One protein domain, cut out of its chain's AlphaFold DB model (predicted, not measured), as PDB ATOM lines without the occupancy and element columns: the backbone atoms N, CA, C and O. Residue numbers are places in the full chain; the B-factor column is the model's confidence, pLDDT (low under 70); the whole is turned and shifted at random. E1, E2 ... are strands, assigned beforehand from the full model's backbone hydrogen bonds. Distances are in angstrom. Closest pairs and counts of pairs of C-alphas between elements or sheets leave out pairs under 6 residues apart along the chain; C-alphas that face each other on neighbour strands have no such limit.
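AT A GLANCE: This is residues 268 to 330 of the 338 residues of the protein "Prolyl oligopeptidase family serine peptidase" of Firmicutes bacterium (UniProt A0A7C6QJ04). Two small three-stranded antiparallel sheets, E1-E4-E5 and E2-E3-E6, form a sandwich, their planes splayed by 33 degrees. The first sheet is strongly twisted, and the E5 to E6 link and the tail after E6 lie at opposite ends of the length. The printed part has 63 residues, no named helix and six strands, E1 to E6 in chain order; its class is all strand. It is compact, with a radius of gyration of the C-alphas of 12.0 A, but only just elongated, spanning 41 by 21 by 14 A.

HOW THE PARTS SIT: E1, residues 268 to 273, is an edge strand antiparallel to the inner strand E4, residues 291 to 298, with N 270 and O 294 2.8 A apart. E4 bends by 55 degrees at residue 295. It forms a hairpin with E5, residues 304 to 310, where N 295 and O 308 are 2.8 A apart. E2, residues 275 to 277, and E3, residues 281 to 285, form another hairpin, with N 283 and O 276 2.8 A apart. E3 is antiparallel to E6, residues 321 to 325, with N 282 and O 324 2.8 A apart. Between the sheets, the closest C-alphas of E3 and E5 are those of Gln 281 and Leu 304, 7.4 A apart. E5 and E6 are near each other; E1 and E6 are apart.

IN THESE COORDINATES: E1 begins at C-alpha 268 (-459.186, 292.207, 44.190) and is 16.3 A long. E2 measures 6.6 A, E3 13.2 A, E4 21.0 A and E5 16.4 A. E6, 13.2 A long, ends at C-alpha 325 (-469.729, 277.853, 35.528).

THE WHOLE: The farthest C-alphas, those of Ala 313 and Gln 330, are 42.5 A apart. The printed part has no cut and no long link. Residues 311 to 318 and residue 330 have pLDDT under 70.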
ATOM      1  N   GLY A 268    -460.220 291.458  44.887       96.81
ATOM      2  CA  GLY A 268    -459.186 292.207  44.190       96.81
ATOM      3  C   GLY A 268    -459.679 292.794  42.878       96.81
ATOM      4  O   GLY A 268    -460.871 293.046  42.698       96.81
ATOM      5  N   PHE A 269    -458.736 292.996  41.959       96.88
ATOM      6  CA  PHE A 269    -458.989 293.517  40.623       96.88
ATOM      7  C   PHE A 269    -458.544 292.505  39.568       96.88
ATOM      8  O   PHE A 269    -457.530 291.822  39.737       96.88
ATOM      9  N   TRP A 270    -459.306 292.425  38.483       97.50
ATOM     10  CA  TRP A 270    -458.980 291.665  37.288       97.50
ATOM     11  C   TRP A 270    -458.911 292.577  36.069       97.50
ATOM     12  O   TRP A 270    -459.764 293.443  35.875       97.50
ATOM     13  N   ARG A 271    -457.924 292.319  35.211       97.44
ATOM     14  CA  ARG A 271    -457.873 292.785  33.823       97.44
ATOM     15  C   ARG A 271    -458.486 291.712  32.937       97.44
ATOM     16  O   ARG A 271    -457.891 290.652  32.760       97.44
ATOM     17  N   ILE A 272    -459.677 291.945  32.405       97.50
ATOM     18  CA  ILE A 272    -460.382 290.955  31.585       97.50
ATOM     19  C   ILE A 272    -460.256 291.381  30.126       97.50
ATOM     20  O   ILE A 272    -460.836 292.381  29.722       97.50
ATOM     21  N   GLY A 273    -459.481 290.628  29.347       96.38
ATOM     22  CA  GLY A 273    -459.343 290.816  27.904       96.38
ATOM     23  C   GLY A 273    -460.166 289.777  27.160       96.38
ATOM     24  O   GLY A 273    -459.703 288.652  27.006       96.38
ATOM     25  N   GLY A 274    -461.381 290.108  26.742       96.56
ATOM     26  CA  GLY A 274    -462.342 289.185  26.132       96.56
ATOM     27  C   GLY A 274    -462.913 288.146  27.102       96.56
ATOM     28  O   GLY A 274    -464.124 287.981  27.193       96.56
ATOM     29  N   TYR A 275    -462.058 287.471  27.867       98.19
ATOM     30  CA  TYR A 275    -462.434 286.569  28.947       98.19
ATOM     31  C   TYR A 275    -461.326 286.444  29.997       98.19
ATOM     32  O   TYR A 275    -460.158 286.768  29.757       98.19
ATOM     33  N   LEU A 276    -461.716 285.933  31.162       98.31
ATOM     34  CA  LEU A 276    -460.839 285.430  32.215       98.31
ATOM     35  C   LEU A 276    -461.467 284.158  32.774       98.31
ATOM     36  O   LEU A 276    -462.668 284.124  33.044       98.31
ATOM     37  N   GLN A 277    -460.671 283.112  32.950       98.31
ATOM     38  CA  GLN A 277    -461.153 281.821  33.411       98.31
ATOM     39  C   GLN A 277    -460.389 281.361  34.647       98.31
ATOM     40  O   GLN A 277    -459.203 281.074  34.599       98.31
ATOM     41  N   THR A 278    -461.112 281.234  35.751       97.56
ATOM     42  CA  THR A 278    -460.624 280.558  36.958       97.56
ATOM     43  C   THR A 278    -460.817 279.043  36.832       97.56
ATOM     44  O   THR A 278    -461.342 278.556  35.827       97.56
ATOM     45  N   ARG A 279    -460.458 278.250  37.845       93.81
ATOM     46  CA  ARG A 279    -460.825 276.820  37.892       93.81
ATOM     47  C   ARG A 279    -462.322 276.571  38.134       93.81
ATOM     48  O   ARG A 279    -462.794 275.450  37.943       93.81
ATOM     49  N   ARG A 280    -463.072 277.585  38.576       95.25
ATOM     50  CA  ARG A 280    -464.491 277.467  38.960       95.25
ATOM     51  C   ARG A 280    -465.449 278.014  37.910       95.25
ATOM     52  O   ARG A 280    -466.443 277.373  37.590       95.25
ATOM     53  N   GLN A 281    -465.115 279.170  37.350       96.56
ATOM     54  CA  GLN A 281    -465.930 279.867  36.360       96.56
ATOM     55  C   GLN A 281    -465.078 280.590  35.320       96.56
ATOM     56  O   GLN A 281    -463.926 280.957  35.585       96.56
ATOM     57  N   ARG A 282    -465.690 280.882  34.173       97.44
ATOM     58  CA  ARG A 282    -465.193 281.820  33.169       97.44
ATOM     59  C   ARG A 282    -466.096 283.048  33.095       97.44
ATOM     60  O   ARG A 282    -467.309 282.925  32.956       97.44
ATOM     61  N   VAL A 283    -465.495 284.229  33.169       97.75
ATOM     62  CA  VAL A 283    -466.144 285.499  32.839       97.75
ATOM     63  C   VAL A 283    -465.841 285.794  31.379       97.75
ATOM     64  O   VAL A 283    -464.675 285.899  31.009       97.75
ATOM     65  N   GLU A 284    -466.876 285.923  30.558       96.69
ATOM     66  CA  GLU A 284    -466.757 286.264  29.139       96.69
ATOM     67  C   GLU A 284    -467.402 287.621  28.888       96.69
ATOM     68  O   GLU A 284    -468.571 287.826  29.221       96.69
ATOM     69  N   LEU A 285    -466.654 288.539  28.288       95.69
ATOM     70  CA  LEU A 285    -467.171 289.817  27.826       95.69
ATOM     71  C   LEU A 285    -468.000 289.618  26.553       95.69
ATOM     72  O   LEU A 285    -467.825 288.650  25.812       95.69
ATOM     73  N   THR A 286    -468.883 290.570  26.255       92.06
ATOM     74  CA  THR A 286    -469.695 290.551  25.027       92.06
ATOM     75  C   THR A 286    -468.871 290.651  23.743       92.06
ATOM     76  O   THR A 286    -469.374 290.306  22.676       92.06
ATOM     77  N   SER A 287    -467.618 291.106  23.831       92.75
ATOM     78  CA  SER A 287    -466.643 291.104  22.739       92.75
ATOM     79  C   SER A 287    -465.330 290.496  23.217       92.75
ATOM     80  O   SER A 287    -464.825 290.865  24.276       92.75
ATOM     81  N   SER A 288    -464.736 289.609  22.416       91.31
ATOM     82  CA  SER A 288    -463.418 289.029  22.700       91.31
ATOM     83  C   SER A 288    -462.262 290.029  22.539       91.31
ATOM     84  O   SER A 288    -461.140 289.791  22.987       91.31
ATOM     85  N   GLU A 289    -462.535 291.171  21.915       93.38
ATOM     86  CA  GLU A 289    -461.590 292.274  21.752       93.38
ATOM     87  C   GLU A 289    -461.666 293.292  22.885       93.38
ATOM     88  O   GLU A 289    -460.746 294.088  23.029       93.38
ATOM     89  N   ALA A 290    -462.738 293.272  23.680       93.56
ATOM     90  CA  ALA A 290    -462.890 294.208  24.781       93.56
ATOM     91  C   ALA A 290    -461.821 293.960  25.850       93.56
ATOM     92  O   ALA A 290    -461.425 292.820  26.117       93.56
ATOM     93  N   TRP A 291    -461.390 295.033  26.499       94.31
ATOM     94  CA  TRP A 291    -460.472 294.976  27.627       94.31
ATOM     95  C   TRP A 291    -461.013 295.847  28.758       94.31
ATOM     96  O   TRP A 291    -461.218 297.042  28.572       94.31
ATOM     97  N   VAL A 292    -461.271 295.252  29.925       94.00
ATOM     98  CA  VAL A 292    -461.888 295.952  31.064       94.00
ATOM     99  C   VAL A 292    -461.123 295.719  32.362       94.00
ATOM    100  O   VAL A 292    -460.480 294.684  32.553       94.00
ATOM    101  N   GLU A 293    -461.245 296.666  33.289       94.94
ATOM    102  CA  GLU A 293    -460.931 296.453  34.701       94.94
ATOM    103  C   GLU A 293    -462.197 296.050  35.451       94.94
ATOM    104  O   GLU A 293    -463.251 296.660  35.268       94.94
ATOM    105  N   ALA A 294    -462.104 295.053  36.324       95.06
ATOM    106  CA  ALA A 294    -463.214 294.663  37.175       95.06
ATOM    107  C   ALA A 294    -462.758 294.390  38.606       95.06
ATOM    108  O   ALA A 294    -461.765 293.701  38.830       95.06
ATOM    109  N   ARG A 295    -463.520 294.881  39.585       97.25
ATOM    110  CA  ARG A 295    -463.399 294.466  40.984       97.25
ATOM    111  C   ARG A 295    -464.171 293.169  41.181       97.25
ATOM    112  O   ARG A 295    -465.324 293.075  40.757       97.25
ATOM    113  N   TYR A 296    -463.564 292.185  41.837       97.81
ATOM    114  CA  TYR A 296    -464.193 290.890  42.096       97.81
ATOM    115  C   TYR A 296    -464.229 290.549  43.588       97.81
ATOM    116  O   TYR A 296    -463.372 290.980  44.361       97.81
ATOM    117  N   LEU A 297    -465.206 289.722  43.961       98.31
ATOM    118  CA  LEU A 297    -465.301 289.049  45.255       98.31
ATOM    119  C   LEU A 297    -465.644 287.574  45.028       98.31
ATOM    120  O   LEU A 297    -466.643 287.265  44.376       98.31
ATOM    121  N   LEU A 298    -464.839 286.680  45.590       98.19
ATOM    122  CA  LEU A 298    -465.036 285.233  45.614       98.19
ATOM    123  C   LEU A 298    -465.591 284.779  46.974       98.19
ATOM    124  O   LEU A 298    -465.391 285.435  48.005       98.19
ATOM    125  N   ASP A 299    -466.274 283.638  46.991       96.69
ATOM    126  CA  ASP A 299    -466.547 282.908  48.231       96.69
ATOM    127  C   ASP A 299    -465.408 281.982  48.654       96.69
ATOM    128  O   ASP A 299    -464.330 281.961  48.061       96.69
ATOM    129  N   GLU A 300    -465.643 281.252  49.743       94.06
ATOM    130  CA  GLU A 300    -464.672 280.347  50.358       94.06
ATOM    131  C   GLU A 300    -464.295 279.172  49.444       94.06
ATOM    132  O   GLU A 300    -463.183 278.655  49.549       94.06
ATOM    133  N   ASP A 301    -465.171 278.803  48.506       91.88
ATOM    134  CA  ASP A 301    -464.951 277.726  47.539       91.88
ATOM    135  C   ASP A 301    -464.311 278.224  46.227       91.88
ATOM    136  O   ASP A 301    -463.935 277.415  45.365       91.88
ATOM    137  N   GLY A 302    -464.138 279.546  46.090       93.94
ATOM    138  CA  GLY A 302    -463.551 280.220  44.931       93.94
ATOM    139  C   GLY A 302    -464.562 280.625  43.853       93.94
ATOM    140  O   GLY A 302    -464.151 281.031  42.762       93.94
ATOM    141  N   TYR A 303    -465.867 280.528  44.125       96.12
ATOM    142  CA  TYR A 303    -466.898 280.963  43.185       96.12
ATOM    143  C   TYR A 303    -467.107 282.473  43.239       96.12
ATOM    144  O   TYR A 303    -467.091 283.093  44.303       96.12
ATOM    145  N   LEU A 304    -467.328 283.075  42.073       97.12
ATOM    146  CA  LEU A 304    -467.552 284.510  41.935       97.12
ATOM    147  C   LEU A 304    -468.893 284.914  42.566       97.12
ATOM    148  O   LEU A 304    -469.956 284.492  42.116       97.12
ATOM    149  N   LYS A 305    -468.852 285.759  43.601       97.31
ATOM    150  CA  LYS A 305    -470.038 286.344  44.252       97.31
ATOM    151  C   LYS A 305    -470.417 287.696  43.677       97.31
ATOM    152  O   LYS A 305    -471.601 287.997  43.569       97.31
ATOM    153  N   GLN A 306    -469.423 288.515  43.348       96.56
ATOM    154  CA  GLN A 306    -469.636 289.854  42.813       96.56
ATOM    155  C   GLN A 306    -468.560 290.184  41.787       96.56
ATOM    156  O   GLN A 306    -467.386 289.881  41.997       96.56
ATOM    157  N   LEU A 307    -468.976 290.840  40.706       95.44
ATOM    158  CA  LEU A 307    -468.097 291.429  39.708       95.44
ATOM    159  C   LEU A 307    -468.631 292.808  39.321       95.44
ATOM    160  O   LEU A 307    -469.764 292.940  38.858       95.44
ATOM    161  N   GLU A 308    -467.809 293.829  39.517       94.00
ATOM    162  CA  GLU A 308    -468.109 295.217  39.185       94.00
ATOM    163  C   GLU A 308    -467.098 295.689  38.142       94.00
ATOM    164  O   GLU A 308    -465.917 295.838  38.452       94.00
ATOM    165  N   ILE A 309    -467.551 295.909  36.905       91.25
ATOM    166  CA  ILE A 309    -466.720 296.535  35.874       91.25
ATOM    167  C   ILE A 309    -466.526 298.002  36.255       91.25
ATOM    168  O   ILE A 309    -467.496 298.728  36.475       91.25
ATOM    169  N   LEU A 310    -465.269 298.426  36.340       88.12
ATOM    170  CA  LEU A 310    -464.902 299.791  36.690       88.12
ATOM    171  C   LEU A 310    -464.821 300.614  35.401       88.12
ATOM    172  O   LEU A 310    -464.040 300.291  34.508       88.12
ATOM    173  N   GLY A 311    -465.626 301.672  35.291       66.31
ATOM    174  CA  GLY A 311    -465.446 302.677  34.239       66.31
ATOM    175  C   GLY A 311    -464.440 303.739  34.689       66.31
ATOM    176  O   GLY A 311    -464.613 304.289  35.774       66.31
ATOM    177  N   ASP A 312    -463.378 304.027  33.922       57.12
ATOM    178  CA  ASP A 312    -463.398 305.067  32.870       57.12
ATOM    179  C   ASP A 312    -462.013 305.318  32.198       57.12
ATOM    180  O   ASP A 312    -460.983 304.849  32.680       57.12
ATOM    181  N   ALA A 313    -462.017 306.119  31.114       43.62
ATOM    182  CA  ALA A 313    -460.913 306.574  30.232       43.62
ATOM    183  C   ALA A 313    -460.325 305.532  29.253       43.62
ATOM    184  O   ALA A 313    -459.116 305.303  29.191       43.62
ATOM    185  N   GLY A 314    -461.191 304.949  28.421       48.31
ATOM    186  CA  GLY A 314    -460.792 304.114  27.278       48.31
ATOM    187  C   GLY A 314    -461.331 302.690  27.316       48.31
ATOM    188  O   GLY A 314    -460.693 301.811  26.757       48.31
ATOM    189  N   VAL A 315    -462.454 302.491  28.013       52.59
ATOM    190  CA  VAL A 315    -463.256 301.268  28.040       52.59
ATOM    191  C   VAL A 315    -464.657 301.658  27.585       52.59
ATOM    192  O   VAL A 315    -465.214 302.632  28.097       52.59
ATOM    193  N   ASP A 316    -465.222 300.931  26.627       50.81
ATOM    194  CA  ASP A 316    -466.565 301.195  26.113       50.81
ATOM    195  C   ASP A 316    -467.603 301.031  27.245       50.81
ATOM    196  O   ASP A 316    -467.779 299.943  27.810       50.81
ATOM    197  N   ALA A 317    -468.265 302.126  27.633       50.94
ATOM    198  CA  ALA A 317    -469.305 302.153  28.661       50.94
ATOM    199  C   ALA A 317    -470.542 301.396  28.146       50.94
ATOM    200  O   ALA A 317    -471.506 301.980  27.659       50.94
ATOM    201  N   GLY A 318    -470.482 300.067  28.192       63.66
ATOM    202  CA  GLY A 318    -471.457 299.196  27.541       63.66
ATOM    203  C   GLY A 318    -471.009 297.748  27.356       63.66
ATOM    204  O   GLY A 318    -471.826 296.924  26.945       63.66
ATOM    205  N   VAL A 319    -469.753 297.406  27.675       79.06
ATOM    206  CA  VAL A 319    -469.291 296.011  27.642       79.06
ATOM    207  C   VAL A 319    -470.039 295.192  28.695       79.06
ATOM    208  O   VAL A 319    -469.820 295.326  29.900       79.06
ATOM    209  N   GLY A 320    -470.940 294.332  28.227       87.88
ATOM    210  CA  GLY A 320    -471.598 293.342  29.066       87.88
ATOM    211  C   GLY A 320    -470.685 292.148  29.327       87.88
ATOM    212  O   GLY A 320    -469.652 291.968  28.680       87.88
ATOM    213  N   TYR A 321    -471.103 291.282  30.243       94.00
ATOM    214  CA  TYR A 321    -470.442 290.004  30.467       94.00
ATOM    215  C   TYR A 321    -471.452 288.910  30.803       94.00
ATOM    216  O   TYR A 321    -472.578 289.181  31.229       94.00
ATOM    217  N   ARG A 322    -471.027 287.661  30.635       95.25
ATOM    218  CA  ARG A 322    -471.699 286.482  31.181       95.25
ATOM    219  C   ARG A 322    -470.723 285.661  32.011       95.25
ATOM    220  O   ARG A 322    -469.518 285.680  31.763       95.25
ATOM    221  N   ILE A 323    -471.261 284.934  32.981       96.12
ATOM    222  CA  ILE A 323    -470.511 283.975  33.790       96.12
ATOM    223  C   ILE A 323    -470.886 282.577  33.307       96.12
ATOM    224  O   ILE A 323    -472.067 282.265  33.154       96.12
ATOM    225  N   VAL A 324    -469.875 281.762  33.040       94.88
ATOM    226  CA  VAL A 324    -470.003 280.358  32.660       94.88
ATOM    227  C   VAL A 324    -469.385 279.524  33.773       94.88
ATOM    228  O   VAL A 324    -468.167 279.548  33.956       94.88
ATOM    229  N   ASP A 325    -470.212 278.796  34.518       93.19
ATOM    230  CA  ASP A 325    -469.729 277.853  35.528       93.19
ATOM    231  C   ASP A 325    -469.072 276.653  34.846       93.19
ATOM    232  O   ASP A 325    -469.597 276.099  33.876       93.19
ATOM    233  N   LEU A 326    -467.905 276.254  35.348       92.12
ATOM    234  CA  LEU A 326    -467.119 275.180  34.757       92.12
ATOM    235  C   LEU A 326    -467.345 273.861  35.497       92.12
ATOM    236  O   LEU A 326    -467.418 273.842  36.733       92.12
ATOM    237  N   PRO A 327    -467.407 272.731  34.769       85.00
ATOM    238  CA  PRO A 327    -467.510 271.425  35.394       85.00
ATOM    239  C   PRO A 327    -466.270 271.159  36.246       85.00
ATOM    240  O   PRO A 327    -465.133 271.362  35.817       85.00
ATOM    241  N   GLN A 328    -466.493 270.678  37.465       84.62
ATOM    242  CA  GLN A 328    -465.409 270.334  38.373       84.62
ATOM    243  C   GLN A 328    -464.897 268.935  38.029       84.62
ATOM    244  O   GLN A 328    -465.587 267.941  38.246       84.62
ATOM    245  N   ILE A 329    -463.692 268.866  37.461       79.56
ATOM    246  CA  ILE A 329    -463.040 267.599  37.121       79.56
ATOM    247  C   ILE A 329    -462.410 267.041  38.398       79.56
ATOM    248  O   ILE A 329    -461.453 267.616  38.921       79.56
ATOM    249  N   GLN A 330    -462.960 265.945  38.917       68.50
ATOM    250  CA  GLN A 330    -462.351 265.217  40.027       68.50
ATOM    251  C   GLN A 330    -461.296 264.255  39.481       68.50
ATOM    252  O   GLN A 330    -461.589 263.414  38.635       68.50
TER     253      GLN A 330